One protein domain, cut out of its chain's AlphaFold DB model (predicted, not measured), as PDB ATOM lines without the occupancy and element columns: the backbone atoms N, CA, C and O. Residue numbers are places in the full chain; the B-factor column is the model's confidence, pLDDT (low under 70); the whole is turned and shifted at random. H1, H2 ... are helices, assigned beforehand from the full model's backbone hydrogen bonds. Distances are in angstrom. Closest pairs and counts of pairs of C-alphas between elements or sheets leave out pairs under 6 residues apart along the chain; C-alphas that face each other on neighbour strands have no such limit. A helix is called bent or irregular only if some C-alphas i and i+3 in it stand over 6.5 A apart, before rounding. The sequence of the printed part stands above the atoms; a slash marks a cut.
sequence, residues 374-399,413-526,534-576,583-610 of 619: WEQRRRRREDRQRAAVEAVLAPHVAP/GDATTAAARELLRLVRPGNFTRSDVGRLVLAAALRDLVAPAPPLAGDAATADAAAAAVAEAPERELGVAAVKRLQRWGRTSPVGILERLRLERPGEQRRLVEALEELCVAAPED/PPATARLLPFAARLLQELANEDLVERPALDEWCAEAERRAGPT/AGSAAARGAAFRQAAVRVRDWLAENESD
ATOM      1  N   TRP A 374     -68.006 -46.024  -5.971       80.25
ATOM      2  CA  TRP A 374     -66.873 -46.940  -5.941       80.25
ATOM      3  C   TRP A 374     -65.537 -46.213  -5.942       80.25
ATOM      4  O   TRP A 374     -64.693 -46.561  -5.128       80.25
ATOM      5  N   GLU A 375     -65.389 -45.139  -6.713       80.62
ATOM      6  CA  GLU A 375     -64.211 -44.264  -6.651       80.62
ATOM      7  C   GLU A 375     -63.999 -43.706  -5.236       80.62
ATOM      8  O   GLU A 375     -62.900 -43.778  -4.690       80.62
ATOM      9  N   GLN A 376     -65.061 -43.215  -4.588       82.31
ATOM     10  CA  GLN A 376     -64.983 -42.742  -3.200       82.31
ATOM     11  C   GLN A 376     -64.609 -43.859  -2.219       82.31
ATOM     12  O   GLN A 376     -63.838 -43.630  -1.287       82.31
ATOM     13  N   ARG A 377     -65.158 -45.067  -2.396       82.94
ATOM     14  CA  ARG A 377     -64.822 -46.234  -1.564       82.94
ATOM     15  C   ARG A 377     -63.375 -46.667  -1.766       82.94
ATOM     16  O   ARG A 377     -62.705 -46.951  -0.779       82.94
ATOM     17  N   ARG A 378     -62.906 -46.691  -3.013       84.31
ATOM     18  CA  ARG A 378     -61.529 -47.012  -3.379       84.31
ATOM     19  C   ARG A 378     -60.558 -46.044  -2.717       84.31
ATOM     20  O   ARG A 378     -59.710 -46.507  -1.970       84.31
ATOM     21  N   ARG A 379     -60.769 -44.730  -2.868       84.44
ATOM     22  CA  ARG A 379     -59.943 -43.702  -2.205       84.44
ATOM     23  C   ARG A 379     -59.889 -43.903  -0.692       84.44
ATOM     24  O   ARG A 379     -58.818 -44.057  -0.129       84.44
ATOM     25  N   ARG A 380     -61.050 -44.045  -0.039       85.25
ATOM     26  CA  ARG A 380     -61.110 -44.307   1.412       85.25
ATOM     27  C   ARG A 380     -60.374 -45.582   1.820       85.25
ATOM     28  O   ARG A 380     -59.830 -45.633   2.918       85.25
ATOM     29  N   ARG A 381     -60.401 -46.630   0.995       85.62
ATOM     30  CA  ARG A 381     -59.666 -47.871   1.262       85.62
ATOM     31  C   ARG A 381     -58.166 -47.657   1.118       85.62
ATOM     32  O   ARG A 381     -57.438 -48.066   2.012       85.62
ATOM     33  N   GLU A 382     -57.731 -47.019   0.039       86.69
ATOM     34  CA  GLU A 382     -56.326 -46.681  -0.194       86.69
ATOM     35  C   GLU A 382     -55.779 -45.816   0.954       86.69
ATOM     36  O   GLU A 382     -54.701 -46.101   1.469       86.69
ATOM     37  N   ASP A 383     -56.559 -44.845   1.437       85.12
ATOM     38  CA  ASP A 383     -56.210 -44.014   2.595       85.12
ATOM     39  C   ASP A 383     -56.084 -44.841   3.881       85.12
ATOM     40  O   ASP A 383     -55.126 -44.679   4.631       85.12
ATOM     41  N   ARG A 384     -57.017 -45.771   4.137       86.12
ATOM     42  CA  ARG A 384     -56.939 -46.674   5.302       86.12
ATOM     43  C   ARG A 384     -55.745 -47.619   5.224       86.12
ATOM     44  O   ARG A 384     -55.103 -47.852   6.240       86.12
ATOM     45  N   GLN A 385     -55.469 -48.188   4.051       89.56
ATOM     46  CA  GLN A 385     -54.327 -49.081   3.833       89.56
ATOM     47  C   GLN A 385     -53.015 -48.331   4.048       89.56
ATOM     48  O   GLN A 385     -52.137 -48.825   4.751       89.56
ATOM     49  N   ARG A 386     -52.918 -47.110   3.510       89.62
ATOM     50  CA  ARG A 386     -51.795 -46.203   3.752       89.62
ATOM     51  C   ARG A 386     -51.631 -45.916   5.242       89.62
ATOM     52  O   ARG A 386     -50.563 -46.179   5.777       89.62
ATOM     53  N   ALA A 387     -52.693 -45.476   5.915       87.00
ATOM     54  CA  ALA A 387     -52.664 -45.175   7.344       87.00
ATOM     55  C   ALA A 387     -52.290 -46.400   8.196       87.00
ATOM     56  O   ALA A 387     -51.572 -46.259   9.176       87.00
ATOM     57  N   ALA A 388     -52.736 -47.604   7.824       87.81
ATOM     58  CA  ALA A 388     -52.372 -48.837   8.518       87.81
ATOM     59  C   ALA A 388     -50.878 -49.167   8.366       87.81
ATOM     60  O   ALA A 388     -50.228 -49.506   9.350       87.81
ATOM     61  N   VAL A 389     -50.326 -49.038   7.155       91.25
ATOM     62  CA  VAL A 389     -48.888 -49.239   6.906       91.25
ATOM     63  C   VAL A 389     -48.059 -48.186   7.642       91.25
ATOM     64  O   VAL A 389     -47.105 -48.534   8.331       91.25
ATOM     65  N   GLU A 390     -48.449 -46.914   7.566       89.06
ATOM     66  CA  GLU A 390     -47.778 -45.820   8.274       89.06
ATOM     67  C   GLU A 390     -47.847 -45.991   9.798       89.06
ATOM     68  O   GLU A 390     -46.847 -45.772  10.476       89.06
ATOM     69  N   ALA A 391     -48.977 -46.452  10.347       86.94
ATOM     70  CA  ALA A 391     -49.124 -46.727  11.775       86.94
ATOM     71  C   ALA A 391     -48.204 -47.857  12.261       86.94
ATOM     72  O   ALA A 391     -47.668 -47.759  13.363       86.94
ATOM     73  N   VAL A 392     -47.989 -48.899  11.445       88.44
ATOM     74  CA  VAL A 392     -47.013 -49.959  11.746       88.44
ATOM     75  C   VAL A 392     -45.584 -49.420  11.660       88.44
ATOM     76  O   VAL A 392     -44.760 -49.720  12.514       88.44
ATOM     77  N   LEU A 393     -45.272 -48.592  10.663       88.69
ATOM     78  CA  LEU A 393     -43.918 -48.063  10.463       88.69
ATOM     79  C   LEU A 393     -43.516 -47.017  11.517       88.69
ATOM     80  O   LEU A 393     -42.367 -47.007  11.960       88.69
ATOM     81  N   ALA A 394     -44.445 -46.158  11.947       86.31
ATOM     82  CA  ALA A 394     -44.199 -45.041  12.861       86.31
ATOM     83  C   ALA A 394     -43.378 -45.397  14.124       86.31
ATOM     84  O   ALA A 394     -42.360 -44.736  14.360       86.31
ATOM     85  N   PRO A 395     -43.722 -46.431  14.925       83.56
ATOM     86  CA  PRO A 395     -42.955 -46.785  16.123       83.56
ATOM     87  C   PRO A 395     -41.540 -47.301  15.822       83.56
ATOM     88  O   PRO A 395     -40.653 -47.179  16.667       83.56
ATOM     89  N   HIS A 396     -41.305 -47.862  14.632       83.69
ATOM     90  CA  HIS A 396     -39.998 -48.398  14.242       83.69
ATOM     91  C   HIS A 396     -39.083 -47.343  13.603       83.69
ATOM     92  O   HIS A 396     -37.857 -47.454  13.673       83.69
ATOM     93  N   VAL A 397     -39.668 -46.311  12.998       83.62
ATOM     94  CA  VAL A 397     -38.942 -45.202  12.364       83.62
ATOM     95  C   VAL A 397     -38.591 -44.102  13.373       83.62
ATOM     96  O   VAL A 397     -37.572 -43.427  13.203       83.62
ATOM     97  N   ALA A 398     -39.386 -43.934  14.435       74.62
ATOM     98  CA  ALA A 398     -39.190 -42.881  15.427       74.62
ATOM     99  C   ALA A 398     -37.783 -42.916  16.075       74.62
ATOM    100  O   ALA A 398     -37.272 -43.989  16.426       74.62
ATOM    101  N   PRO A 399     -37.137 -41.749  16.271       62.59
ATOM    102  CA  PRO A 399     -35.853 -41.676  16.956       62.59
ATOM    103  C   PRO A 399     -35.991 -42.129  18.417       62.59
ATOM    104  O   PRO A 399     -36.976 -41.841  19.093       62.59
ATOM    105  N   GLY A 413     -30.850 -55.544  12.955       52.38
ATOM    106  CA  GLY A 413     -31.681 -56.596  12.368       52.38
ATOM    107  C   GLY A 413     -33.057 -56.810  13.017       52.38
ATOM    108  O   GLY A 413     -33.910 -57.428  12.376       52.38
ATOM    109  N   ASP A 414     -33.322 -56.307  14.230       75.69
ATOM    110  CA  ASP A 414     -34.552 -56.660  14.965       75.69
ATOM    111  C   ASP A 414     -35.729 -55.735  14.614       75.69
ATOM    112  O   ASP A 414     -36.828 -56.205  14.331       75.69
ATOM    113  N   ALA A 415     -35.500 -54.422  14.486       83.56
ATOM    114  CA  ALA A 415     -36.566 -53.470  14.149       83.56
ATOM    115  C   ALA A 415     -37.104 -53.651  12.717       83.56
ATOM    116  O   ALA A 415     -38.317 -53.662  12.514       83.56
ATOM    117  N   THR A 416     -36.224 -53.852  11.730       89.31
ATOM    118  CA  THR A 416     -36.610 -54.165  10.338       89.31
ATOM    119  C   THR A 416     -37.410 -55.466  10.268       89.31
ATOM    120  O   THR A 416     -38.434 -55.539   9.592       89.31
ATOM    121  N   THR A 417     -36.978 -56.497  11.002       89.12
ATOM    122  CA  THR A 417     -37.655 -57.802  11.021       89.12
ATOM    123  C   THR A 417     -38.995 -57.741  11.757       89.12
ATOM    124  O   THR A 417     -39.967 -58.343  11.299       89.12
ATOM    125  N   ALA A 418     -39.080 -56.997  12.862       87.94
ATOM    126  CA  ALA A 418     -40.323 -56.754  13.586       87.94
ATOM    127  C   ALA A 418     -41.335 -55.994  12.717       87.94
ATOM    128  O   ALA A 418     -42.452 -56.481  12.541       87.94
ATOM    129  N   ALA A 419     -40.911 -54.893  12.085       90.19
ATOM    130  CA  ALA A 419     -41.743 -54.116  11.171       90.19
ATOM    131  C   ALA A 419     -42.256 -54.979  10.010       90.19
ATOM    132  O   ALA A 419     -43.454 -55.015   9.745       90.19
ATOM    133  N   ALA A 420     -41.377 -55.752   9.359       92.75
ATOM    134  CA  ALA A 420     -41.772 -56.656   8.280       92.75
ATOM    135  C   ALA A 420     -42.793 -57.710   8.744       92.75
ATOM    136  O   ALA A 420     -43.771 -57.976   8.046       92.75
ATOM    137  N   ARG A 421     -42.615 -58.287   9.941       92.44
ATOM    138  CA  ARG A 421     -43.553 -59.266  10.511       92.44
ATOM    139  C   ARG A 421     -44.927 -58.652  10.773       92.44
ATOM    140  O   ARG A 421     -45.934 -59.304  10.512       92.44
ATOM    141  N   GLU A 422     -44.983 -57.428  11.287       89.94
ATOM    142  CA  GLU A 422     -46.245 -56.721  11.526       89.94
ATOM    143  C   GLU A 422     -46.927 -56.297  10.226       89.94
ATOM    144  O   GLU A 422     -48.127 -56.510  10.070       89.94
ATOM    145  N   LEU A 423     -46.164 -55.812   9.247       92.75
ATOM    146  CA  LEU A 423     -46.671 -55.487   7.914       92.75
ATOM    147  C   LEU A 423     -47.235 -56.721   7.196       92.75
ATOM    148  O   LEU A 423     -48.297 -56.643   6.582       92.75
ATOM    149  N   LEU A 424     -46.593 -57.886   7.333       92.50
ATOM    150  CA  LEU A 424     -47.108 -59.149   6.794       92.50
ATOM    151  C   LEU A 424     -48.443 -59.572   7.425       92.50
ATOM    152  O   LEU A 424     -49.227 -60.246   6.760       92.50
ATOM    153  N   ARG A 425     -48.756 -59.149   8.660       89.81
ATOM    154  CA  ARG A 425     -50.081 -59.383   9.268       89.81
ATOM    155  C   ARG A 425     -51.183 -58.538   8.629       89.81
ATOM    156  O   ARG A 425     -52.354 -58.889   8.755       89.81
ATOM    157  N   LEU A 426     -50.834 -57.448   7.944       88.38
ATOM    158  CA  LEU A 426     -51.804 -56.658   7.188       88.38
ATOM    159  C   LEU A 426     -52.200 -57.339   5.872       88.38
ATOM    160  O   LEU A 426     -53.282 -57.059   5.356       88.38
ATOM    161  N   VAL A 427     -51.357 -58.230   5.337       89.38
ATOM    162  CA  VAL A 427     -51.578 -58.870   4.035       89.38
ATOM    163  C   VAL A 427     -52.847 -59.721   4.055       89.38
ATOM    164  O   VAL A 427     -53.026 -60.625   4.867       89.38
ATOM    165  N   ARG A 428     -53.727 -59.447   3.096       86.50
ATOM    166  CA  ARG A 428     -54.978 -60.158   2.834       86.50
ATOM    167  C   ARG A 428     -55.008 -60.532   1.351       86.50
ATOM    168  O   ARG A 428     -55.292 -59.651   0.535       86.50
ATOM    169  N   PRO A 429     -54.721 -61.793   0.980       82.06
ATOM    170  CA  PRO A 429     -54.701 -62.219  -0.416       82.06
ATOM    171  C   PRO A 429     -55.948 -61.779  -1.193       82.06
ATOM    172  O   PRO A 429     -57.063 -61.837  -0.677       82.06
ATOM    173  N   GLY A 430     -55.749 -61.277  -2.413       76.56
ATOM    174  CA  GLY A 430     -56.813 -60.748  -3.273       76.56
ATOM    175  C   GLY A 430     -57.390 -59.380  -2.871       76.56
ATOM    176  O   GLY A 430     -58.159 -58.820  -3.646       76.56
ATOM    177  N   ASN A 431     -57.047 -58.814  -1.705       82.88
ATOM    178  CA  ASN A 431     -57.559 -57.513  -1.235       82.88
ATOM    179  C   ASN A 431     -56.457 -56.504  -0.858       82.88
ATOM    180  O   ASN A 431     -56.564 -55.332  -1.202       82.88
ATOM    181  N   PHE A 432     -55.440 -56.936  -0.113       88.69
ATOM    182  CA  PHE A 432     -54.281 -56.129   0.265       88.69
ATOM    183  C   PHE A 432     -53.033 -57.012   0.226       88.69
ATOM    184  O   PHE A 432     -52.751 -57.761   1.157       88.69
ATOM    185  N   THR A 433     -52.356 -57.019  -0.912       89.38
ATOM    186  CA  THR A 433     -51.289 -57.970  -1.245       89.38
ATOM    187  C   THR A 433     -49.939 -57.568  -0.651       89.38
ATOM    188  O   THR A 433     -49.760 -56.451  -0.163       89.38
ATOM    189  N   ARG A 434     -48.950 -58.470  -0.726       92.38
ATOM    190  CA  ARG A 434     -47.555 -58.151  -0.378       92.38
ATOM    191  C   ARG A 434     -47.016 -57.006  -1.233       92.38
ATOM    192  O   ARG A 434     -46.390 -56.101  -0.692       92.38
ATOM    193  N   SER A 435     -47.331 -57.000  -2.529       91.88
ATOM    194  CA  SER A 435     -46.980 -55.902  -3.431       91.88
ATOM    195  C   SER A 435     -47.638 -54.574  -3.048       91.88
ATOM    196  O   SER A 435     -46.992 -53.534  -3.147       91.88
ATOM    197  N   ASP A 436     -48.882 -54.580  -2.547       92.50
ATOM    198  CA  ASP A 436     -49.537 -53.350  -2.076       92.50
ATOM    199  C   ASP A 436     -48.843 -52.786  -0.832       92.50
ATOM    200  O   ASP A 436     -48.607 -51.580  -0.741       92.50
ATOM    201  N   VAL A 437     -48.482 -53.660   0.113       94.69
ATOM    202  CA  VAL A 437     -47.696 -53.292   1.297       94.69
ATOM    203  C   VAL A 437     -46.333 -52.746   0.876       94.69
ATOM    204  O   VAL A 437     -45.957 -51.664   1.321       94.69
ATOM    205  N   GLY A 438     -45.622 -53.437  -0.019       94.50
ATOM    206  CA  GLY A 438     -44.312 -53.014  -0.515       94.50
ATOM    207  C   GLY A 438     -44.356 -51.644  -1.193       94.50
ATOM    208  O   GLY A 438     -43.574 -50.755  -0.851       94.50
ATOM    209  N   ARG A 439     -45.348 -51.413  -2.062       95.12
ATOM    210  CA  ARG A 439     -45.607 -50.099  -2.668       95.12
ATOM    211  C   ARG A 439     -45.803 -49.010  -1.614       95.12
ATOM    212  O   ARG A 439     -45.249 -47.921  -1.753       95.12
ATOM    213  N   LEU A 440     -46.597 -49.274  -0.577       94.69
ATOM    214  CA  LEU A 440     -46.873 -48.288   0.471       94.69
ATOM    215  C   LEU A 440     -45.655 -48.023   1.365       94.69
ATOM    216  O   LEU A 440     -45.447 -46.873   1.739       94.69
ATOM    217  N   VAL A 441     -44.827 -49.031   1.651       95.19
ATOM    218  CA  VAL A 441     -43.551 -48.864   2.372       95.19
ATOM    219  C   VAL A 441     -42.597 -47.975   1.573       95.19
ATOM    220  O   VAL A 441     -42.070 -47.002   2.115       95.19
ATOM    221  N   LEU A 442     -42.424 -48.260   0.277       94.56
ATOM    222  CA  LEU A 442     -41.588 -47.459  -0.620       94.56
ATOM    223  C   LEU A 442     -42.086 -46.008  -0.695       94.56
ATOM    224  O   LEU A 442     -41.309 -45.062  -0.551       94.56
ATOM    225  N   ALA A 443     -43.399 -45.832  -0.863       91.88
ATOM    226  CA  ALA A 443     -44.024 -44.519  -0.902       91.88
ATOM    227  C   ALA A 443     -43.869 -43.754   0.414       91.88
ATOM    228  O   ALA A 443     -43.567 -42.566   0.370       91.88
ATOM    229  N   ALA A 444     -44.040 -44.402   1.566       90.81
ATOM    230  CA  ALA A 444     -43.885 -43.764   2.869       90.81
ATOM    231  C   ALA A 444     -42.436 -43.301   3.097       90.81
ATOM    232  O   ALA A 444     -42.216 -42.141   3.439       90.81
ATOM    233  N   ALA A 445     -41.448 -44.156   2.809       90.62
ATOM    234  CA  ALA A 445     -40.032 -43.837   2.991       90.62
ATOM    235  C   ALA A 445     -39.583 -42.635   2.141       90.62
ATOM    236  O   ALA A 445     -38.881 -41.748   2.634       90.62
ATOM    237  N   LEU A 446     -40.004 -42.591   0.870       90.06
ATOM    238  CA  LEU A 446     -39.653 -41.513  -0.056       90.06
ATOM    239  C   LEU A 446     -40.486 -40.243   0.159       90.06
ATOM    240  O   LEU A 446     -39.964 -39.146  -0.027       90.06
ATOM    241  N   ARG A 447     -41.755 -40.344   0.574       86.88
ATOM    242  CA  ARG A 447     -42.565 -39.162   0.920       86.88
ATOM    243  C   ARG A 447     -42.051 -38.480   2.175       86.88
ATOM    244  O   ARG A 447     -41.914 -37.267   2.149       86.88
ATOM    245  N   ASP A 448     -41.691 -39.240   3.206       81.94
ATOM    246  CA  ASP A 448     -41.131 -38.698   4.450       81.94
ATOM    247  C   ASP A 448     -39.809 -37.938   4.223       81.94
ATOM    248  O   ASP A 448     -39.444 -37.055   4.994       81.94
ATOM    249  N   LEU A 449     -39.087 -38.241   3.137       81.00
ATOM    250  CA  LEU A 449     -37.920 -37.456   2.741       81.00
ATOM    251  C   LEU A 449     -38.309 -36.067   2.226       81.00
ATOM    252  O   LEU A 449     -37.591 -35.115   2.498       81.00
ATOM    253  N   VAL A 450     -39.396 -35.958   1.457       73.81
ATOM    254  CA  VAL A 450     -39.708 -34.777   0.635       73.81
ATOM    255  C   VAL A 450     -40.853 -33.924   1.209       73.81
ATOM    256  O   VAL A 450     -40.972 -32.745   0.883       73.81
ATOM    257  N   ALA A 451     -41.673 -34.496   2.086       63.19
ATOM    258  CA  ALA A 451     -42.721 -33.835   2.851       63.19
ATOM    259  C   ALA A 451     -42.736 -34.439   4.268       63.19
ATOM    260  O   ALA A 451     -43.404 -35.455   4.478       63.19
ATOM    261  N   PRO A 452     -41.986 -33.873   5.235       53.53
ATOM    262  CA  PRO A 452     -42.041 -34.368   6.603       53.53
ATOM    263  C   PRO A 452     -43.469 -34.219   7.146       53.53
ATOM    264  O   PRO A 452     -44.159 -33.244   6.838       53.53
ATOM    265  N   ALA A 453     -43.922 -35.214   7.909       41.91
ATOM    266  CA  ALA A 453     -45.285 -35.290   8.430       41.91
ATOM    267  C   ALA A 453     -45.714 -34.000   9.169       41.91
ATOM    268  O   ALA A 453     -44.881 -33.367   9.826       41.91
ATOM    269  N   PRO A 454     -47.009 -33.619   9.125       35.97
ATOM    270  CA  PRO A 454     -47.509 -32.536   9.960       35.97
ATOM    271  C   PRO A 454     -47.254 -32.876  11.438       35.97
ATOM    272  O   PRO A 454     -47.450 -34.026  11.845       35.97
ATOM    273  N   PRO A 455     -46.807 -31.907  12.252       35.69
ATOM    274  CA  PRO A 455     -46.431 -32.155  13.637       35.69
ATOM    275  C   PRO A 455     -47.629 -32.702  14.423       35.69
ATOM    276  O   PRO A 455     -48.698 -32.086  14.471       35.69
ATOM    277  N   LEU A 456     -47.436 -33.842  15.093       35.50
ATOM    278  CA  LEU A 456     -48.251 -34.199  16.252       35.50
ATOM    279  C   LEU A 456     -48.121 -33.045  17.254       35.50
ATOM    280  O   LEU A 456     -47.007 -32.622  17.556       35.50
ATOM    281  N   ALA A 457     -49.259 -32.498  17.685       37.12
ATOM    282  CA  ALA A 457     -49.377 -31.277  18.482       37.12
ATOM    283  C   ALA A 457     -48.249 -31.121  19.526       37.12
ATOM    284  O   ALA A 457     -48.252 -31.801  20.550       37.12
ATOM    285  N   GLY A 458     -47.286 -30.231  19.253       37.12
ATOM    286  CA  GLY A 458     -46.159 -29.972  20.154       37.12
ATOM    287  C   GLY A 458     -45.034 -29.127  19.554       37.12
ATOM    288  O   GLY A 458     -44.717 -28.092  20.123       37.12
ATOM    289  N   ASP A 459     -44.497 -29.497  18.386       38.81
ATOM    290  CA  ASP A 459     -43.276 -28.877  17.831       38.81
ATOM    291  C   ASP A 459     -43.413 -28.516  16.339       38.81
ATOM    292  O   ASP A 459     -42.820 -29.132  15.453       38.81
ATOM    293  N   ALA A 460     -44.212 -27.490  16.034       42.12
ATOM    294  CA  ALA A 460     -44.395 -27.022  14.655       42.12
ATOM    295  C   ALA A 460     -43.134 -26.372  14.048       42.12
ATOM    296  O   ALA A 460     -42.889 -26.484  12.852       42.12
ATOM    297  N   ALA A 461     -42.281 -25.764  14.876       45.06
ATOM    298  CA  ALA A 461     -41.129 -24.993  14.405       45.06
ATOM    299  C   ALA A 461     -39.982 -25.849  13.825       45.06
ATOM    300  O   ALA A 461     -39.253 -25.388  12.949       45.06
ATOM    301  N   THR A 462     -39.800 -27.090  14.289       44.31
ATOM    302  CA  THR A 462     -38.721 -27.983  13.824       44.31
ATOM    303  C   THR A 462     -39.097 -28.777  12.573       44.31
ATOM    304  O   THR A 462     -38.225 -29.061  11.752       44.31
ATOM    305  N   ALA A 463     -40.382 -29.103  12.396       40.34
ATOM    306  CA  ALA A 463     -40.888 -29.765  11.192       40.34
ATOM    307  C   ALA A 463     -40.870 -28.818   9.978       40.34
ATOM    308  O   ALA A 463     -40.390 -29.205   8.912       40.34
ATOM    309  N   ASP A 464     -41.274 -27.555  10.169       40.41
ATOM    310  CA  ASP A 464     -41.218 -26.521   9.127       40.41
ATOM    311  C   ASP A 464     -39.773 -26.216   8.691       40.41
ATOM    312  O   ASP A 464     -39.506 -26.026   7.504       40.41
ATOM    313  N   ALA A 465     -38.808 -26.254   9.618       44.56
ATOM    314  CA  ALA A 465     -37.390 -26.066   9.310       44.56
ATOM    315  C   ALA A 465     -36.776 -27.247   8.527       44.56
ATOM    316  O   ALA A 465     -35.966 -27.031   7.627       44.56
ATOM    317  N   ALA A 466     -37.170 -28.491   8.827       48.00
ATOM    318  CA  ALA A 466     -36.718 -29.677   8.092       48.00
ATOM    319  C   ALA A 466     -37.354 -29.769   6.691       48.00
ATOM    320  O   ALA A 466     -36.661 -30.091   5.724       48.00
ATOM    321  N   ALA A 467     -38.641 -29.422   6.561       48.16
ATOM    322  CA  ALA A 467     -39.327 -29.295   5.273       48.16
ATOM    323  C   ALA A 467     -38.674 -28.216   4.395       48.16
ATOM    324  O   ALA A 467     -38.412 -28.455   3.216       48.16
ATOM    325  N   ALA A 468     -38.362 -27.052   4.977       50.09
ATOM    326  CA  ALA A 468     -37.681 -25.957   4.292       50.09
ATOM    327  C   ALA A 468     -36.251 -26.338   3.865       50.09
ATOM    328  O   ALA A 468     -35.860 -26.069   2.732       50.09
ATOM    329  N   ALA A 469     -35.498 -27.045   4.715       54.16
ATOM    330  CA  ALA A 469     -34.146 -27.505   4.391       54.16
ATOM    331  C   ALA A 469     -34.118 -28.503   3.218       54.16
ATOM    332  O   ALA A 469     -33.223 -28.437   2.379       54.16
ATOM    333  N   VAL A 470     -35.105 -29.402   3.106       54.94
ATOM    334  CA  VAL A 470     -35.219 -30.303   1.944       54.94
ATOM    335  C   VAL A 470     -35.745 -29.564   0.710       54.94
ATOM    336  O   VAL A 470     -35.314 -29.849  -0.411       54.94
ATOM    337  N   ALA A 471     -36.648 -28.595   0.883       55.88
ATOM    338  CA  ALA A 471     -37.126 -27.743  -0.205       55.88
ATOM    339  C   ALA A 471     -35.979 -26.944  -0.857       55.88
ATOM    340  O   ALA A 471     -35.954 -26.831  -2.082       55.88
ATOM    341  N   GLU A 472     -35.001 -26.490  -0.069       58.69
ATOM    342  CA  GLU A 472     -33.822 -25.739  -0.533       58.69
ATOM    343  C   GLU A 472     -32.590 -26.607  -0.850       58.69
ATOM    344  O   GLU A 472     -31.625 -26.107  -1.434       58.69
ATOM    345  N   ALA A 473     -32.605 -27.907  -0.524       61.25
ATOM    346  CA  ALA A 473     -31.471 -28.795  -0.776       61.25
ATOM    347  C   ALA A 473     -31.147 -28.896  -2.283       61.25
ATOM    348  O   ALA A 473     -32.060 -29.113  -3.098       61.25
ATOM    349  N   PRO A 474     -29.862 -28.792  -2.680       70.75
ATOM    350  CA  PRO A 474     -29.452 -28.957  -4.068       70.75
ATOM    351  C   PRO A 474     -29.795 -30.367  -4.559       70.75
ATOM    352  O   PRO A 474     -29.660 -31.352  -3.834       70.75
ATOM    353  N   GLU A 475     -30.207 -30.484  -5.824       71.81
ATOM    354  CA  GLU A 475     -30.743 -31.733  -6.391       71.81
ATOM    355  C   GLU A 475     -29.812 -32.940  -6.168       71.81
ATOM    356  O   GLU A 475     -30.270 -34.032  -5.839       71.81
ATOM    357  N   ARG A 476     -28.489 -32.744  -6.246       72.69
ATOM    358  CA  ARG A 476     -27.496 -33.806  -5.995       72.69
ATOM    359  C   ARG A 476     -27.574 -34.398  -4.584       72.69
ATOM    360  O   ARG A 476     -27.373 -35.601  -4.427       72.69
ATOM    361  N   GLU A 477     -27.858 -33.581  -3.575       80.50
ATOM    362  CA  GLU A 477     -27.987 -34.036  -2.189       80.50
ATOM    363  C   GLU A 477     -29.294 -34.802  -1.977       80.50
ATOM    364  O   GLU A 477     -29.295 -35.806  -1.266       80.50
ATOM    365  N   LEU A 478     -30.370 -34.413  -2.674       83.94
ATOM    366  CA  LEU A 478     -31.654 -35.113  -2.632       83.94
ATOM    367  C   LEU A 478     -31.536 -36.555  -3.145       83.94
ATOM    368  O   LEU A 478     -32.028 -37.474  -2.496       83.94
ATOM    369  N   GLY A 479     -30.842 -36.772  -4.267       83.25
ATOM    370  CA  GLY A 479     -30.629 -38.118  -4.808       83.25
ATOM    371  C   GLY A 479     -29.838 -39.028  -3.860       83.25
ATOM    372  O   GLY A 479     -30.191 -40.190  -3.670       83.25
ATOM    373  N   VAL A 480     -28.794 -38.497  -3.212       86.06
ATOM    374  CA  VAL A 480     -28.015 -39.241  -2.205       86.06
ATOM    375  C   VAL A 480     -28.851 -39.511  -0.954       86.06
ATOM    376  O   VAL A 480     -28.785 -40.609  -0.403       86.06
ATOM    377  N   ALA A 481     -29.645 -38.539  -0.506       86.12
ATOM    378  CA  ALA A 481     -30.530 -38.696   0.639       86.12
ATOM    379  C   ALA A 481     -31.632 -39.733   0.377       86.12
ATOM    380  O   ALA A 481     -31.941 -40.506   1.278       86.12
ATOM    381  N   ALA A 482     -32.168 -39.804  -0.845       88.62
ATOM    382  CA  ALA A 482     -33.166 -40.796  -1.241       88.62
ATOM    383  C   ALA A 482     -32.617 -42.226  -1.199       88.62
ATOM    384  O   ALA A 482     -33.222 -43.082  -0.562       88.62
ATOM    385  N   VAL A 483     -31.435 -42.471  -1.771       89.69
ATOM    386  CA  VAL A 483     -30.782 -43.792  -1.687       89.69
ATOM    387  C   VAL A 483     -30.464 -44.150  -0.233       89.69
ATOM    388  O   VAL A 483     -30.854 -45.212   0.245       89.69
ATOM    389  N   LYS A 484     -29.862 -43.224   0.530       88.31
ATOM    390  CA  LYS A 484     -29.594 -43.441   1.963       88.31
ATOM    391  C   LYS A 484     -30.862 -43.727   2.760       88.31
ATOM    392  O   LYS A 484     -30.807 -44.495   3.713       88.31
ATOM    393  N   ARG A 485     -31.989 -43.113   2.391       89.50
ATOM    394  CA  ARG A 485     -33.285 -43.331   3.035       89.50
ATOM    395  C   ARG A 485     -33.815 -44.739   2.778       89.50
ATOM    396  O   ARG A 485     -34.334 -45.349   3.707       89.50
ATOM    397  N   LEU A 486     -33.668 -45.249   1.556       90.94
ATOM    398  CA  LEU A 486     -34.043 -46.623   1.205       90.94
ATOM    399  C   LEU A 486     -33.183 -47.657   1.941       90.94
ATOM    400  O   LEU A 486     -33.712 -48.652   2.429       90.94
ATOM    401  N   GLN A 487     -31.891 -47.374   2.097       89.00
ATOM    402  CA  GLN A 487     -30.978 -48.213   2.871       89.00
ATOM    403  C   GLN A 487     -31.257 -48.126   4.381       89.00
ATOM    404  O   GLN A 487     -31.173 -49.127   5.092       89.00
ATOM    405  N   ARG A 488     -31.603 -46.933   4.889       87.56
ATOM    406  CA  ARG A 488     -31.835 -46.676   6.315       87.56
ATOM    407  C   ARG A 488     -32.869 -45.575   6.569       87.56
ATOM    408  O   ARG A 488     -32.659 -44.401   6.264       87.56
ATOM    409  N   TRP A 489     -33.934 -45.938   7.278       87.31
ATOM    410  CA  TRP A 489     -34.998 -45.053   7.743       87.31
ATOM    411  C   TRP A 489     -35.225 -45.243   9.249       87.31
ATOM    412  O   TRP A 489     -35.872 -46.190   9.706       87.31
ATOM    413  N   GLY A 490     -34.606 -44.369  10.047       83.50
ATOM    414  CA  GLY A 490     -34.572 -44.510  11.503       83.50
ATOM    415  C   GLY A 490     -33.818 -45.775  11.931       83.50
ATOM    416  O   GLY A 490     -32.615 -45.911  11.671       83.50
ATOM    417  N   ARG A 491     -34.524 -46.697  12.598       82.25
ATOM    418  CA  ARG A 491     -34.013 -48.024  12.999       82.25
ATOM    419  C   ARG A 491     -34.329 -49.128  11.985       82.25
ATOM    420  O   ARG A 491     -33.958 -50.272  12.215       82.25
ATOM    421  N   THR A 492     -35.013 -48.798  10.893       87.31
ATOM    422  CA  THR A 492     -35.422 -49.761   9.865       87.31
ATOM    423  C   THR A 492     -34.665 -49.552   8.560       87.31
ATOM    424  O   THR A 492     -34.051 -48.505   8.347       87.31
ATOM    425  N   SER A 493     -34.722 -50.544   7.679       91.12
ATOM    426  CA  SER A 493     -34.308 -50.436   6.281       91.12
ATOM    427  C   SER A 493     -35.522 -50.710   5.389       91.12
ATOM    428  O   SER A 493     -36.026 -51.832   5.431       91.12
ATOM    429  N   PRO A 494     -36.034 -49.727   4.621       92.62
ATOM    430  CA  PRO A 494     -37.088 -49.966   3.638       92.62
ATOM    431  C   PRO A 494     -36.763 -51.113   2.681       92.62
ATOM    432  O   PRO A 494     -37.596 -51.997   2.520       92.62
ATOM    433  N   VAL A 495     -35.548 -51.148   2.126       93.00
ATOM    434  CA  VAL A 495     -35.065 -52.258   1.282       93.00
ATOM    435  C   VAL A 495     -35.125 -53.580   2.049       93.00
ATOM    436  O   VAL A 495     -35.796 -54.510   1.610       93.00
ATOM    437  N   GLY A 496     -34.590 -53.624   3.273       91.81
ATOM    438  CA  GLY A 496     -34.645 -54.830   4.104       91.81
ATOM    439  C   GLY A 496     -36.064 -55.270   4.506       91.81
ATOM    440  O   GLY A 496     -36.291 -56.453   4.781       91.81
ATOM    441  N   ILE A 497     -37.039 -54.353   4.558       93.69
ATOM    442  CA  ILE A 497     -38.463 -54.694   4.707       93.69
ATOM    443  C   ILE A 497     -38.978 -55.326   3.410       93.69
ATOM    444  O   ILE A 497     -39.630 -56.367   3.480       93.69
ATOM    445  N   LEU A 498     -38.689 -54.724   2.251       94.75
ATOM    446  CA  LEU A 498     -39.125 -55.211   0.938       94.75
ATOM    447  C   LEU A 498     -38.581 -56.616   0.636       94.75
ATOM    448  O   LEU A 498     -39.363 -57.481   0.245       94.75
ATOM    449  N   GLU A 499     -37.311 -56.893   0.937       94.00
ATOM    450  CA  GLU A 499     -36.712 -58.237   0.833       94.00
ATOM    451  C   GLU A 499     -37.512 -59.278   1.632       94.00
ATOM    452  O   GLU A 499     -37.813 -60.380   1.171       94.00
ATOM    453  N   ARG A 500     -37.921 -58.917   2.856       94.31
ATOM    454  CA  ARG A 500     -38.678 -59.803   3.755       94.31
ATOM    455  C   ARG A 500     -40.121 -60.013   3.306       94.31
ATOM    456  O   ARG A 500     -40.727 -61.006   3.714       94.31
ATOM    457  N   LEU A 501     -40.674 -59.121   2.481       92.00
ATOM    458  CA  LEU A 501     -41.974 -59.340   1.846       92.00
ATOM    459  C   LEU A 501     -41.905 -60.433   0.771       92.00
ATOM    460  O   LEU A 501     -42.944 -61.033   0.504       92.00
ATOM    461  N   ARG A 502     -40.715 -60.743   0.227       91.19
ATOM    462  CA  ARG A 502     -40.478 -61.770  -0.804       91.19
ATOM    463  C   ARG A 502     -41.402 -61.605  -2.009       91.19
ATOM    464  O   ARG A 502     -42.336 -62.389  -2.200       91.19
ATOM    465  N   LEU A 503     -41.165 -60.543  -2.777       90.88
ATOM    466  CA  LEU A 503     -41.867 -60.267  -4.031       90.88
ATOM    467  C   LEU A 503     -41.217 -61.083  -5.160       90.88
ATOM    468  O   LEU A 503     -40.410 -60.574  -5.928       90.88
ATOM    469  N   GLU A 504     -41.532 -62.375  -5.208       87.94
ATOM    470  CA  GLU A 504     -40.881 -63.351  -6.100       87.94
ATOM    471  C   GLU A 504     -41.394 -63.278  -7.547       87.94
ATOM    472  O   GLU A 504     -40.842 -63.913  -8.441       87.94
ATOM    473  N   ARG A 505     -42.505 -62.573  -7.791       88.38
ATOM    474  CA  ARG A 505     -43.176 -62.576  -9.098       88.38
ATOM    475  C   ARG A 505     -42.917 -61.279  -9.858       88.38
ATOM    476  O   ARG A 505     -43.086 -60.210  -9.264       88.38
ATOM    477  N   PRO A 506     -42.680 -61.337 -11.184       89.81
ATOM    478  CA  PRO A 506     -42.496 -60.142 -12.007       89.81
ATOM    479  C   PRO A 506     -43.646 -59.140 -11.875       89.81
ATOM    480  O   PRO A 506     -43.413 -57.943 -11.744       89.81
ATOM    481  N   GLY A 507     -44.894 -59.620 -11.798       88.19
ATOM    482  CA  GLY A 507     -46.064 -58.771 -11.569       88.19
ATOM    483  C   GLY A 507     -46.038 -58.030 -10.224       88.19
ATOM    484  O   GLY A 507     -46.410 -56.859 -10.161       88.19
ATOM    485  N   GLU A 508     -45.572 -58.672  -9.149       90.81
ATOM    486  CA  GLU A 508     -45.442 -58.054  -7.822       90.81
ATOM    487  C   GLU A 508     -44.311 -57.018  -7.791       90.81
ATOM    488  O   GLU A 508     -44.507 -55.911  -7.288       90.81
ATOM    489  N   GLN A 509     -43.159 -57.344  -8.383       94.31
ATOM    490  CA  GLN A 509     -42.019 -56.434  -8.539       94.31
ATOM    491  C   GLN A 509     -42.388 -55.227  -9.418       94.31
ATOM    492  O   GLN A 509     -42.078 -54.080  -9.090       94.31
ATOM    493  N   ARG A 510     -43.168 -55.447 -10.485       93.94
ATOM    494  CA  ARG A 510     -43.703 -54.388 -11.352       93.94
ATOM    495  C   ARG A 510     -44.497 -53.346 -10.569       93.94
ATOM    496  O   ARG A 510     -44.397 -52.158 -10.872       93.94
ATOM    497  N   ARG A 511     -45.242 -53.745  -9.529       92.00
ATOM    498  CA  ARG A 511     -45.970 -52.797  -8.660       92.00
ATOM    499  C   ARG A 511     -45.042 -51.845  -7.905       92.00
ATOM    500  O   ARG A 511     -45.462 -50.727  -7.616       92.00
ATOM    501  N   LEU A 512     -43.804 -52.241  -7.600       94.56
ATOM    502  CA  LEU A 512     -42.805 -51.333  -7.026       94.56
ATOM    503  C   LEU A 512     -42.338 -50.294  -8.052       94.56
ATOM    504  O   LEU A 512     -42.194 -49.118  -7.718       94.56
ATOM    505  N   VAL A 513     -42.164 -50.703  -9.310       95.69
ATOM    506  CA  VAL A 513     -41.824 -49.786 -10.411       95.69
ATOM    507  C   VAL A 513     -42.966 -48.794 -10.649       95.69
ATOM    508  O   VAL A 513     -42.724 -47.591 -10.730       95.69
ATOM    509  N   GLU A 514     -44.215 -49.271 -10.672       93.62
ATOM    510  CA  GLU A 514     -45.420 -48.430 -10.751       93.62
ATOM    511  C   GLU A 514     -45.505 -47.451  -9.567       93.62
ATOM    512  O   GLU A 514     -45.795 -46.274  -9.761       93.62
ATOM    513  N   ALA A 515     -45.186 -47.894  -8.347       92.81
ATOM    514  CA  ALA A 515     -45.146 -47.033  -7.166       92.81
ATOM    515  C   ALA A 515     -44.140 -45.883  -7.308       92.81
ATOM    516  O   ALA A 515     -44.429 -44.738  -6.955       92.81
ATOM    517  N   LEU A 516     -42.950 -46.182  -7.828       94.00
ATOM    518  CA  LEU A 516     -41.916 -45.180  -8.052       94.00
ATOM    519  C   LEU A 516     -42.288 -44.230  -9.203       94.00
ATOM    520  O   LEU A 516     -42.059 -43.023  -9.087       94.00
ATOM    521  N   GLU A 517     -42.909 -44.747 -10.270       93.50
ATOM    522  CA  GLU A 517     -43.493 -43.944 -11.354       93.50
ATOM    523  C   GLU A 517     -44.524 -42.964 -10.779       93.50
ATOM    524  O   GLU A 517     -44.419 -41.760 -11.013       93.50
ATOM    525  N   GLU A 518     -45.475 -43.450  -9.977       90.06
ATOM    526  CA  GLU A 518     -46.509 -42.638  -9.329       90.06
ATOM    527  C   GLU A 518     -45.891 -41.503  -8.500       90.06
ATOM    528  O   GLU A 518     -46.307 -40.354  -8.636       90.06
ATOM    529  N   LEU A 519     -44.855 -41.780  -7.701       88.94
ATOM    530  CA  LEU A 519     -44.175 -40.765  -6.887       88.94
ATOM    531  C   LEU A 519     -43.465 -39.700  -7.735       88.94
ATOM    532  O   LEU A 519     -43.527 -38.514  -7.402       88.94
ATOM    533  N   CYS A 520     -42.808 -40.106  -8.823       89.06
ATOM    534  CA  CYS A 520     -42.024 -39.210  -9.678       89.06
ATOM    535  C   CYS A 520     -42.887 -38.415 -10.671       89.06
ATOM    536  O   CYS A 520     -42.536 -37.297 -11.056       89.06
ATOM    537  N   VAL A 521     -43.997 -38.991 -11.132       86.06
ATOM    538  CA  VAL A 521     -44.818 -38.434 -12.215       86.06
ATOM    539  C   VAL A 521     -46.006 -37.638 -11.685       86.06
ATOM    540  O   VAL A 521     -46.366 -36.661 -12.355       86.06
ATOM    541  N   ALA A 522     -46.574 -38.034 -10.532       72.50
ATOM    542  CA  ALA A 522     -47.881 -37.626 -10.002       72.50
ATOM    543  C   ALA A 522     -48.379 -36.256 -10.494       72.50
ATOM    544  O   ALA A 522     -47.701 -35.226 -10.410       72.50
ATOM    545  N   ALA A 523     -49.596 -36.257 -11.038       56.62
ATOM    546  CA  ALA A 523     -50.334 -35.036 -11.325       56.62
ATOM    547  C   ALA A 523     -50.931 -34.483 -10.017       56.62
ATOM    548  O   ALA A 523     -51.242 -35.273  -9.125       56.62
ATOM    549  N   PRO A 524     -51.094 -33.156  -9.878       52.56
ATOM    550  CA  PRO A 524     -51.816 -32.595  -8.738       52.56
ATOM    551  C   PRO A 524     -53.230 -33.198  -8.655       52.56
ATOM    552  O   PRO A 524     -53.896 -33.351  -9.679       52.56
ATOM    553  N   GLU A 525     -53.667 -33.572  -7.446       48.81
ATOM    554  CA  GLU A 525     -54.882 -34.380  -7.220       48.81
ATOM    555  C   GLU A 525     -56.205 -33.676  -7.587       48.81
ATOM    556  O   GLU A 525     -57.240 -34.334  -7.721       48.81
ATOM    557  N   ASP A 526     -56.177 -32.366  -7.837       41.72
ATOM    558  CA  ASP A 526     -57.355 -31.585  -8.202       41.72
ATOM    559  C   ASP A 526     -57.383 -31.291  -9.705       41.72
ATOM    560  O   ASP A 526     -56.656 -30.443 -10.220       41.72
ATOM    561  N   PRO A 534     -46.209 -29.288  -9.381       62.41
ATOM    562  CA  PRO A 534     -46.035 -30.724  -9.240       62.41
ATOM    563  C   PRO A 534     -45.778 -31.071  -7.765       62.41
ATOM    564  O   PRO A 534     -45.168 -30.270  -7.047       62.41
ATOM    565  N   PRO A 535     -46.231 -32.248  -7.301       72.44
ATOM    566  CA  PRO A 535     -45.981 -32.675  -5.935       72.44
ATOM    567  C   PRO A 535     -44.478 -32.692  -5.680       72.44
ATOM    568  O   PRO A 535     -43.689 -32.968  -6.586       72.44
ATOM    569  N   ALA A 536     -44.071 -32.407  -4.446       77.75
ATOM    570  CA  ALA A 536     -42.657 -32.276  -4.110       77.75
ATOM    571  C   ALA A 536     -41.857 -33.551  -4.470       77.75
ATOM    572  O   ALA A 536     -40.706 -33.461  -4.898       77.75
ATOM    573  N   THR A 537     -42.502 -34.725  -4.434       81.56
ATOM    574  CA  THR A 537     -41.948 -36.019  -4.870       81.56
ATOM    575  C   THR A 537     -41.530 -36.063  -6.345       81.56
ATOM    576  O   THR A 537     -40.645 -36.838  -6.693       81.56
ATOM    577  N   ALA A 538     -42.062 -35.195  -7.213       83.94
ATOM    578  CA  ALA A 538     -41.639 -35.098  -8.611       83.94
ATOM    579  C   ALA A 538     -40.160 -34.691  -8.766       83.94
ATOM    580  O   ALA A 538     -39.549 -34.967  -9.798       83.94
ATOM    581  N   ARG A 539     -39.551 -34.098  -7.725       85.56
ATOM    582  CA  ARG A 539     -38.106 -33.812  -7.658       85.56
ATOM    583  C   ARG A 539     -37.237 -35.075  -7.629       85.56
ATOM    584  O   ARG A 539     -36.032 -34.974  -7.835       85.56
ATOM    585  N   LEU A 540     -37.824 -36.250  -7.395       88.62
ATOM    586  CA  LEU A 540     -37.123 -37.536  -7.439       88.62
ATOM    587  C   LEU A 540     -36.903 -38.045  -8.872       88.62
ATOM    588  O   LEU A 540     -36.033 -38.887  -9.083       88.62
ATOM    589  N   LEU A 541     -37.630 -37.519  -9.866       90.94
ATOM    590  CA  LEU A 541     -37.581 -37.992 -11.254       90.94
ATOM    591  C   LEU A 541     -36.165 -38.029 -11.873       90.94
ATOM    592  O   LEU A 541     -35.843 -39.039 -12.498       90.94
ATOM    593  N   PRO A 542     -35.283 -37.020 -11.689       91.06
ATOM    594  CA  PRO A 542     -33.908 -37.080 -12.201       91.06
ATOM    595  C   PRO A 542     -33.082 -38.244 -11.634       91.06
ATOM    596  O   PRO A 542     -32.076 -38.635 -12.223       91.06
ATOM    597  N   PHE A 543     -33.509 -38.808 -10.502       92.06
ATOM    598  CA  PHE A 543     -32.847 -39.903  -9.795       92.06
ATOM    599  C   PHE A 543     -33.562 -41.243  -9.971       92.06
ATOM    600  O   PHE A 543     -33.100 -42.235  -9.414       92.06
ATOM    601  N   ALA A 544     -34.643 -41.303 -10.758       93.19
ATOM    602  CA  ALA A 544     -35.444 -42.513 -10.939       93.19
ATOM    603  C   ALA A 544     -34.601 -43.721 -11.379       93.19
ATOM    604  O   ALA A 544     -34.751 -44.791 -10.806       93.19
ATOM    605  N   ALA A 545     -33.660 -43.539 -12.316       94.25
ATOM    606  CA  ALA A 545     -32.769 -44.618 -12.760       94.25
ATOM    607  C   ALA A 545     -31.899 -45.155 -11.614       94.25
ATOM    608  O   ALA A 545     -31.752 -46.358 -11.466       94.25
ATOM    609  N   ARG A 546     -31.374 -44.267 -10.760       93.88
ATOM    610  CA  ARG A 546     -30.550 -44.659  -9.610       93.88
ATOM    611  C   ARG A 546     -31.371 -45.357  -8.527       93.88
ATOM    612  O   ARG A 546     -30.880 -46.287  -7.908       93.88
ATOM    613  N   LEU A 547     -32.602 -44.904  -8.289       94.75
ATOM    614  CA  LEU A 547     -33.511 -45.546  -7.337       94.75
ATOM    615  C   LEU A 547     -33.949 -46.930  -7.832       94.75
ATOM    616  O   LEU A 547     -33.980 -47.861  -7.040       94.75
ATOM    617  N   LEU A 548     -34.236 -47.076  -9.129       96.31
ATOM    618  CA  LEU A 548     -34.520 -48.376  -9.746       96.31
ATOM    619  C   LEU A 548     -33.307 -49.303  -9.700       96.31
ATOM    620  O   LEU A 548     -33.465 -50.470  -9.371       96.31
ATOM    621  N   GLN A 549     -32.111 -48.782  -9.976       95.12
ATOM    622  CA  GLN A 549     -30.875 -49.550  -9.863       95.12
ATOM    623  C   GLN A 549     -30.639 -50.027  -8.427       95.12
ATOM    624  O   GLN A 549     -30.238 -51.162  -8.236       95.12
ATOM    625  N   GLU A 550     -30.941 -49.208  -7.416       94.50
ATOM    626  CA  GLU A 550     -30.826 -49.633  -6.016       94.50
ATOM    627  C   GLU A 550     -31.807 -50.755  -5.659       94.50
ATOM    628  O   GLU A 550     -31.450 -51.665  -4.925       94.50
ATOM    629  N   LEU A 551     -33.031 -50.719  -6.194       95.31
ATOM    630  CA  LEU A 551     -33.975 -51.827  -6.031       95.31
ATOM    631  C   LEU A 551     -33.505 -53.087  -6.777       95.31
ATOM    632  O   LEU A 551     -33.708 -54.188  -6.282       95.31
ATOM    633  N   ALA A 552     -32.883 -52.929  -7.946       94.25
ATOM    634  CA  ALA A 552     -32.356 -54.041  -8.733       94.25
ATOM    635  C   ALA A 552     -31.113 -54.684  -8.094       94.25
ATOM    636  O   ALA A 552     -31.002 -55.900  -8.102       94.25
ATOM    637  N   ASN A 553     -30.222 -53.891  -7.488       93.50
ATOM    638  CA  ASN A 553     -29.037 -54.385  -6.771       93.50
ATOM    639  C   ASN A 553     -29.380 -55.305  -5.585       93.50
ATOM    640  O   ASN A 553     -28.526 -56.064  -5.144       93.50
ATOM    641  N   GLU A 554     -30.593 -55.183  -5.048       92.31
ATOM    642  CA  GLU A 554     -31.087 -55.926  -3.882       92.31
ATOM    643  C   GLU A 554     -32.126 -56.986  -4.300       92.31
ATOM    644  O   GLU A 554     -32.955 -57.411  -3.492       92.31
ATOM    645  N   ASP A 555     -32.143 -57.359  -5.587       92.25
ATOM    646  CA  ASP A 555     -33.045 -58.348  -6.194       92.25
ATOM    647  C   ASP A 555     -34.547 -58.060  -5.968       92.25
ATOM    648  O   ASP A 555     -35.397 -58.950  -5.979       92.25
ATOM    649  N   LEU A 556     -34.916 -56.790  -5.749       93.25
ATOM    650  CA  LEU A 556     -36.315 -56.381  -5.552       93.25
ATOM    651  C   LEU A 556     -37.037 -56.097  -6.873       93.25
ATOM    652  O   LEU A 556     -38.271 -56.058  -6.905       93.25
ATOM    653  N   VAL A 557     -36.282 -55.827  -7.939       94.69
ATOM    654  CA  VAL A 557     -36.790 -55.590  -9.293       94.69
ATOM    655  C   VAL A 557     -35.858 -56.262 -10.290       94.69
ATOM    656  O   VAL A 557     -34.749 -55.788 -10.521       94.69
ATOM    657  N   GLU A 558     -36.345 -57.321 -10.923       94.81
ATOM    658  CA  GLU A 558     -35.612 -58.043 -11.958       94.81
ATOM    659  C   GLU A 558     -35.993 -57.562 -13.368       94.81
ATOM    660  O   GLU A 558     -36.996 -56.864 -13.590       94.81
ATOM    661  N   ARG A 559     -35.208 -57.986 -14.361       94.12
ATOM    662  CA  ARG A 559     -35.433 -57.674 -15.775       94.12
ATOM    663  C   ARG A 559     -36.841 -58.044 -16.273       94.12
ATOM    664  O   ARG A 559     -37.461 -57.175 -16.895       94.12
ATOM    665  N   PRO A 560     -37.416 -59.229 -15.963       93.38
ATOM    666  CA  PRO A 560     -38.766 -59.573 -16.416       93.38
ATOM    667  C   PRO A 560     -39.838 -58.583 -15.937       93.38
ATOM    668  O   PRO A 560     -40.773 -58.269 -16.676       93.38
ATOM    669  N   ALA A 561     -39.696 -58.039 -14.725       93.12
ATOM    670  CA  ALA A 561     -40.626 -57.050 -14.186       93.12
ATOM    671  C   ALA A 561     -40.547 -55.710 -14.936       93.12
ATOM    672  O   ALA A 561     -41.575 -55.076 -15.198       93.12
ATOM    673  N   LEU A 562     -39.334 -55.286 -15.310       93.75
ATOM    674  CA  LEU A 562     -39.115 -54.088 -16.124       93.75
ATOM    675  C   LEU A 562     -39.610 -54.274 -17.561       93.75
ATOM    676  O   LEU A 562     -40.203 -53.345 -18.107       93.75
ATOM    677  N   ASP A 563     -39.438 -55.457 -18.151       92.44
ATOM    678  CA  ASP A 563     -39.973 -55.786 -19.476       92.44
ATOM    679  C   ASP A 563     -41.502 -55.701 -19.504       92.44
ATOM    680  O   ASP A 563     -42.078 -55.024 -20.365       92.44
ATOM    681  N   GLU A 564     -42.171 -56.311 -18.520       89.94
ATOM    682  CA  GLU A 564     -43.622 -56.199 -18.368       89.94
ATOM    683  C   GLU A 564     -44.074 -54.747 -18.187       89.94
ATOM    684  O   GLU A 564     -45.046 -54.309 -18.817       89.94
ATOM    685  N   TRP A 565     -43.375 -53.993 -17.333       94.06
ATOM    686  CA  TRP A 565     -43.680 -52.587 -17.091       94.06
ATOM    687  C   TRP A 565     -43.526 -51.751 -18.364       94.06
ATOM    688  O   TRP A 565     -44.422 -50.972 -18.694       94.06
ATOM    689  N   CYS A 566     -42.423 -51.916 -19.101       91.12
ATOM    690  CA  CYS A 566     -42.138 -51.195 -20.339       91.12
ATOM    691  C   CYS A 566     -43.206 -51.476 -21.398       91.12
ATOM    692  O   CYS A 566     -43.761 -50.531 -21.962       91.12
ATOM    693  N   ALA A 567     -43.562 -52.747 -21.603       87.12
ATOM    694  CA  ALA A 567     -44.608 -53.135 -22.544       87.12
ATOM    695  C   ALA A 567     -45.970 -52.514 -22.180       87.12
ATOM    696  O   ALA A 567     -46.702 -52.042 -23.051       87.12
ATOM    697  N   GLU A 568     -46.321 -52.469 -20.892       84.88
ATOM    698  CA  GLU A 568     -47.548 -51.812 -20.424       84.88
ATOM    699  C   GLU A 568     -47.482 -50.286 -20.571       84.88
ATOM    700  O   GLU A 568     -48.455 -49.645 -20.974       84.88
ATOM    701  N   ALA A 569     -46.335 -49.677 -20.282       85.31
ATOM    702  CA  ALA A 569     -46.131 -48.240 -20.407       85.31
ATOM    703  C   ALA A 569     -46.196 -47.772 -21.875       85.31
ATOM    704  O   ALA A 569     -46.711 -46.685 -22.148       85.31
ATOM    705  N   GLU A 570     -45.740 -48.593 -22.823       84.44
ATOM    706  CA  GLU A 570     -45.907 -48.376 -24.265       84.44
ATOM    707  C   GLU A 570     -47.376 -48.470 -24.687       84.44
ATOM    708  O   GLU A 570     -47.876 -47.573 -25.374       84.44
ATOM    709  N   ARG A 571     -48.107 -49.487 -24.206       80.31
ATOM    710  CA  ARG A 571     -49.559 -49.603 -24.428       80.31
ATOM    711  C   ARG A 571     -50.311 -48.371 -23.917       80.31
ATOM    712  O   ARG A 571     -51.180 -47.859 -24.621       80.31
ATOM    713  N   ARG A 572     -49.947 -47.857 -22.734       78.88
ATOM    714  CA  ARG A 572     -50.524 -46.632 -22.142       78.88
ATOM    715  C   ARG A 572     -50.199 -45.367 -22.939       78.88
ATOM    716  O   ARG A 572     -51.027 -44.461 -22.994       78.88
ATOM    717  N   ALA A 573     -49.008 -45.281 -23.528       71.81
ATOM    718  CA  ALA A 573     -48.577 -44.110 -24.291       71.81
ATOM    719  C   ALA A 573     -49.281 -43.979 -25.655       71.81
ATOM    720  O   ALA A 573     -49.379 -42.867 -26.177       71.81
ATOM    721  N   GLY A 574     -49.804 -45.081 -26.207       65.19
ATOM    722  CA  GLY A 574     -50.427 -45.111 -27.530       65.19
ATOM    723  C   GLY A 574     -49.417 -44.935 -28.679       65.19
ATOM    724  O   GLY A 574     -48.220 -44.764 -28.446       65.19
ATOM    725  N   PRO A 575     -49.865 -44.989 -29.948       59.50
ATOM    726  CA  PRO A 575     -48.979 -44.842 -31.102       59.50
ATOM    727  C   PRO A 575     -48.339 -43.443 -31.139       59.50
ATOM    728  O   PRO A 575     -49.024 -42.425 -31.039       59.50
ATOM    729  N   THR A 576     -47.020 -43.397 -31.332       55.16
ATOM    730  CA  THR A 576     -46.114 -42.230 -31.246       55.16
ATOM    731  C   THR A 576     -46.288 -41.162 -32.346       55.16
ATOM    732  O   THR A 576     -45.343 -40.460 -32.694       55.16
ATOM    733  N   ALA A 583     -43.372 -29.469 -22.035       65.06
ATOM    734  CA  ALA A 583     -42.357 -29.553 -20.990       65.06
ATOM    735  C   ALA A 583     -42.994 -29.339 -19.607       65.06
ATOM    736  O   ALA A 583     -43.789 -28.422 -19.413       65.06
ATOM    737  N   GLY A 584     -42.687 -30.221 -18.652       66.69
ATOM    738  CA  GLY A 584     -43.277 -30.180 -17.308       66.69
ATOM    739  C   GLY A 584     -44.692 -30.766 -17.192       66.69
ATOM    740  O   GLY A 584     -45.253 -30.771 -16.097       66.69
ATOM    741  N   SER A 585     -45.273 -31.310 -18.266       79.31
ATOM    742  CA  SER A 585     -46.515 -32.090 -18.177       79.31
ATOM    743  C   SER A 585     -46.282 -33.465 -17.537       79.31
ATOM    744  O   SER A 585     -45.175 -34.006 -17.573       79.31
ATOM    745  N   ALA A 586     -47.341 -34.073 -16.990       79.75
ATOM    746  CA  ALA A 586     -47.290 -35.453 -16.498       79.75
ATOM    747  C   ALA A 586     -46.880 -36.442 -17.606       79.75
ATOM    748  O   ALA A 586     -46.126 -37.374 -17.351       79.75
ATOM    749  N   ALA A 587     -47.287 -36.192 -18.856       81.88
ATOM    750  CA  ALA A 587     -46.881 -36.996 -20.007       81.88
ATOM    751  C   ALA A 587     -45.368 -36.901 -20.289       81.88
ATOM    752  O   ALA A 587     -44.730 -37.919 -20.556       81.88
ATOM    753  N   ALA A 588     -44.779 -35.703 -20.178       83.38
ATOM    754  CA  ALA A 588     -43.333 -35.513 -20.311       83.38
ATOM    755  C   ALA A 588     -42.560 -36.177 -19.160       83.38
ATOM    756  O   ALA A 588     -41.559 -36.851 -19.404       83.38
ATOM    757  N   ARG A 589     -43.048 -36.059 -17.916       86.62
ATOM    758  CA  ARG A 589     -42.467 -36.763 -16.760       86.62
ATOM    759  C   ARG A 589     -42.554 -38.282 -16.904       86.62
ATOM    760  O   ARG A 589     -41.566 -38.964 -16.660       86.62
ATOM    761  N   GLY A 590     -43.691 -38.803 -17.367       88.50
ATOM    762  CA  GLY A 590     -43.865 -40.227 -17.653       88.50
ATOM    763  C   GLY A 590     -42.915 -40.728 -18.744       88.50
ATOM    764  O   GLY A 590     -42.341 -41.803 -18.613       88.50
ATOM    765  N   ALA A 591     -42.673 -39.935 -19.794       88.19
ATOM    766  CA  ALA A 591     -41.678 -40.267 -20.816       88.19
ATOM    767  C   ALA A 591     -40.243 -40.293 -20.261       88.19
ATOM    768  O   ALA A 591     -39.486 -41.208 -20.578       88.19
ATOM    769  N   ALA A 592     -39.881 -39.332 -19.407       90.50
ATOM    770  CA  ALA A 592     -38.576 -39.309 -18.747       90.50
ATOM    771  C   ALA A 592     -38.387 -40.501 -17.793       90.50
ATOM    772  O   ALA A 592     -37.323 -41.118 -17.790       90.50
ATOM    773  N   PHE A 593     -39.426 -40.878 -17.039       94.00
ATOM    774  CA  PHE A 593     -39.390 -42.065 -16.183       94.00
ATOM    775  C   PHE A 593     -39.227 -43.351 -17.011       94.00
ATOM    776  O   PHE A 593     -38.390 -44.184 -16.681       94.00
ATOM    777  N   ARG A 594     -39.932 -43.480 -18.148       93.19
ATOM    778  CA  ARG A 594     -39.729 -44.601 -19.087       93.19
ATOM    779  C   ARG A 594     -38.289 -44.699 -19.581       93.19
ATOM    780  O   ARG A 594     -37.737 -45.791 -19.600       93.19
ATOM    781  N   GLN A 595     -37.664 -43.580 -19.948       93.56
ATOM    782  CA  GLN A 595     -36.252 -43.583 -20.353       93.56
ATOM    783  C   GLN A 595     -35.327 -44.037 -19.219       93.56
ATOM    784  O   GLN A 595     -34.357 -44.743 -19.474       93.56
ATOM    785  N   ALA A 596     -35.619 -43.647 -17.976       94.38
ATOM    786  CA  ALA A 596     -34.873 -44.109 -16.811       94.38
ATOM    787  C   ALA A 596     -35.013 -45.627 -16.601       94.38
ATOM    788  O   ALA A 596     -34.003 -46.292 -16.402       94.38
ATOM    789  N   ALA A 597     -36.228 -46.172 -16.709       94.75
ATOM    790  CA  ALA A 597     -36.484 -47.607 -16.576       94.75
ATOM    791  C   ALA A 597     -35.823 -48.436 -17.690       94.75
ATOM    792  O   ALA A 597     -35.191 -49.445 -17.398       94.75
ATOM    793  N   VAL A 598     -35.887 -47.972 -18.946       94.44
ATOM    794  CA  VAL A 598     -35.217 -48.624 -20.087       94.44
ATOM    795  C   VAL A 598     -33.707 -48.716 -19.870       94.44
ATOM    796  O   VAL A 598     -33.136 -49.775 -20.084       94.44
ATOM    797  N   ARG A 599     -33.062 -47.654 -19.365       95.38
ATOM    798  CA  ARG A 599     -31.618 -47.689 -19.066       95.38
ATOM    799  C   ARG A 599     -31.251 -48.753 -18.035       95.38
ATOM    800  O   ARG A 599     -30.217 -49.387 -18.181       95.38
ATOM    801  N   VAL A 600     -32.066 -48.921 -16.993       95.44
ATOM    802  CA  VAL A 600     -31.813 -49.931 -15.953       95.44
ATOM    803  C   VAL A 600     -32.065 -51.336 -16.492       95.44
ATOM    804  O   VAL A 600     -31.280 -52.233 -16.219       95.44
ATOM    805  N   ARG A 601     -33.108 -51.521 -17.308       95.19
ATOM    806  CA  ARG A 601     -33.366 -52.789 -18.003       95.19
ATOM    807  C   ARG A 601     -32.192 -53.186 -18.902       95.19
ATOM    808  O   ARG A 601     -31.768 -54.335 -18.867       95.19
ATOM    809  N   ASP A 602     -31.687 -52.251 -19.701       93.81
ATOM    810  CA  ASP A 602     -30.575 -52.517 -20.616       93.81
ATOM    811  C   ASP A 602     -29.279 -52.807 -19.826       93.81
ATOM    812  O   ASP A 602     -28.560 -53.739 -20.164       93.81
ATOM    813  N   TRP A 603     -29.041 -52.102 -18.711       95.38
ATOM    814  CA  TRP A 603     -27.938 -52.389 -17.780       95.38
ATOM    815  C   TRP A 603     -28.020 -53.792 -17.151       95.38
ATOM    816  O   TRP A 603     -27.003 -54.471 -17.050       95.38
ATOM    817  N   LEU A 604     -29.214 -54.254 -16.758       93.38
ATOM    818  CA  LEU A 604     -29.404 -55.629 -16.272       93.38
ATOM    819  C   LEU A 604     -29.083 -56.658 -17.361       93.38
ATOM    820  O   LEU A 604     -28.421 -57.651 -17.084       93.38
ATOM    821  N   ALA A 605     -29.500 -56.397 -18.603       91.50
ATOM    822  CA  ALA A 605     -29.229 -57.288 -19.727       91.50
ATOM    823  C   ALA A 605     -27.727 -57.413 -20.045       91.50
ATOM    824  O   ALA A 605     -27.286 -58.488 -20.443       91.50
ATOM    825  N   GLU A 606     -26.959 -56.332 -19.883       91.31
ATOM    826  CA  GLU A 606     -25.498 -56.344 -20.042       91.31
ATOM    827  C   GLU A 606     -24.835 -57.206 -18.955       91.31
ATOM    828  O   GLU A 606     -24.056 -58.100 -19.283       91.31
ATOM    829  N   ASN A 607     -25.210 -57.027 -17.684       85.88
ATOM    830  CA  ASN A 607     -24.615 -57.798 -16.585       85.88
ATOM    831  C   ASN A 607     -24.974 -59.295 -16.630       85.88
ATOM    832  O   ASN A 607     -24.131 -60.124 -16.309       85.88
ATOM    833  N   GLU A 608     -26.190 -59.653 -17.059       84.31
ATOM    834  CA  GLU A 608     -26.590 -61.058 -17.253       84.31
ATOM    835  C   GLU A 608     -25.728 -61.753 -18.325       84.31
ATOM    836  O   GLU A 608     -25.410 -62.933 -18.206       84.31
ATOM    837  N   SER A 609     -25.323 -61.023 -19.374       70.94
ATOM    838  CA  SER A 609     -24.523 -61.586 -20.471       70.94
ATOM    839  C   SER A 609     -23.050 -61.818 -20.124       70.94
ATOM    840  O   SER A 609     -22.418 -62.688 -20.726       70.94
ATOM    841  N   ASP A 610     -22.518 -61.084 -19.146       64.12
ATOM    842  CA  ASP A 610     -21.137 -61.239 -18.682       64.12
ATOM    843  C   ASP A 610     -20.983 -62.467 -17.757       64.12
ATOM    844  O   ASP A 610     -19.963 -63.153 -17.812       64.12
TER     845      ASP A 610
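This is residues 374 to 399, 413 to 526, 534 to 576 and 583 to 610 of the 619 residues of the protein "W2 domain-containing protein" of Gonium pectorale (UniProt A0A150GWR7). A compact ball of helices is built round H3, which runs through the core and touches seven others. On one side of H3 lie H1, H2 and H6; on the other is a bundle, H7, H8 and H10 side by side, with H9 packed on H7 and H10. H5 packs on H3 and H8, H4 sits at the edge by the last residues of H3, and residues 374 to 380 of H1 stick out. The printed part has 211 residues with ten named helices, H1 to H10 in order, and no named strand; the class is all helix. The radius of gyration of the C-alphas is 17.2 A and the spans are 52 by 43 by 39 A.

H10, residues 586 to 610, touches H8, residues 536 to 553, through residues 589 to 600 and 541 to 549 alone, the same way at a shallow 14 degrees; the closest C-alphas, of Ala 545 and Ala 596, are 4.6 A apart. H8 is irregular, with C-alphas 542 and 545 7.6 A apart, and has a kink of 78 degrees near residue 543. H7, residues 506 to 521, touches H8 at Cys 520 and Ala 538, C-alphas 4.3 A apart. H9, residues 559 to 573, touches H7 with residues 560 to 565 alone, closest at the C-alphas of Pro 506 and Ala 561, 4.2 A. The hub, H3, residues 434 to 450, touches H7 at a shallow 25 degrees, closest at the C-alphas of Ser 435 and Glu 508, 5.1 A. H6, residues 494 to 501, runs the opposite way to H3 at 6 degrees, a shallow tilt; the C-alphas of Gly 438 and Leu 498 are 5.8 A apart. H2, residues 414 to 426, touches H6 at Ala 420 and Ile 497, C-alphas 5.3 A apart. H1, residues 374 to 397, touches H2 with residues 388 to 396 alone, closest at the C-alphas of His 396 and Ala 415, 6.1 A; it is only just irregular, with C-alphas 392 and 395 6.8 A apart. H5, residues 475 to 487, touches H8 at Gly 479 and Phe 543, C-alphas 5.7 A apart. H4, residues 460 to 472, touches H3 about perpendicular, at 89 degrees, closest at the C-alphas of Val 450 and Val 470, 6.5 A. Every O i to N i+4 pair is within hydrogen-bond range in H4, H5, H9 and H10; the counts are 18 of 20 in H1, 8 of 9 in H2, 11 of 13 in H3, 3 of 4 in H6, 11 of 12 in H7 and 8 of 14 in H8.

H10 is 36.8 A long and ends at C-alpha 610, (-21.137, -61.239, -18.682). H1 begins at C-alpha 374, (-66.873, -46.940, -5.941), and is 33.4 A long; H8 measures 26.1 A and H3 24.7 A.

The C-alphas farthest apart, of Gly 458 and Ser 609, are 55.8 A apart. Residues 400 to 412, 527 to 533 and 577 to 582 are not printed; the C-alpha gaps are 16.2, 11.4 and 16.7 A. Of the links printed whole, none is long. Mean pLDDT of the printed part is 82.0; residues 451 to 473 are among those under 70.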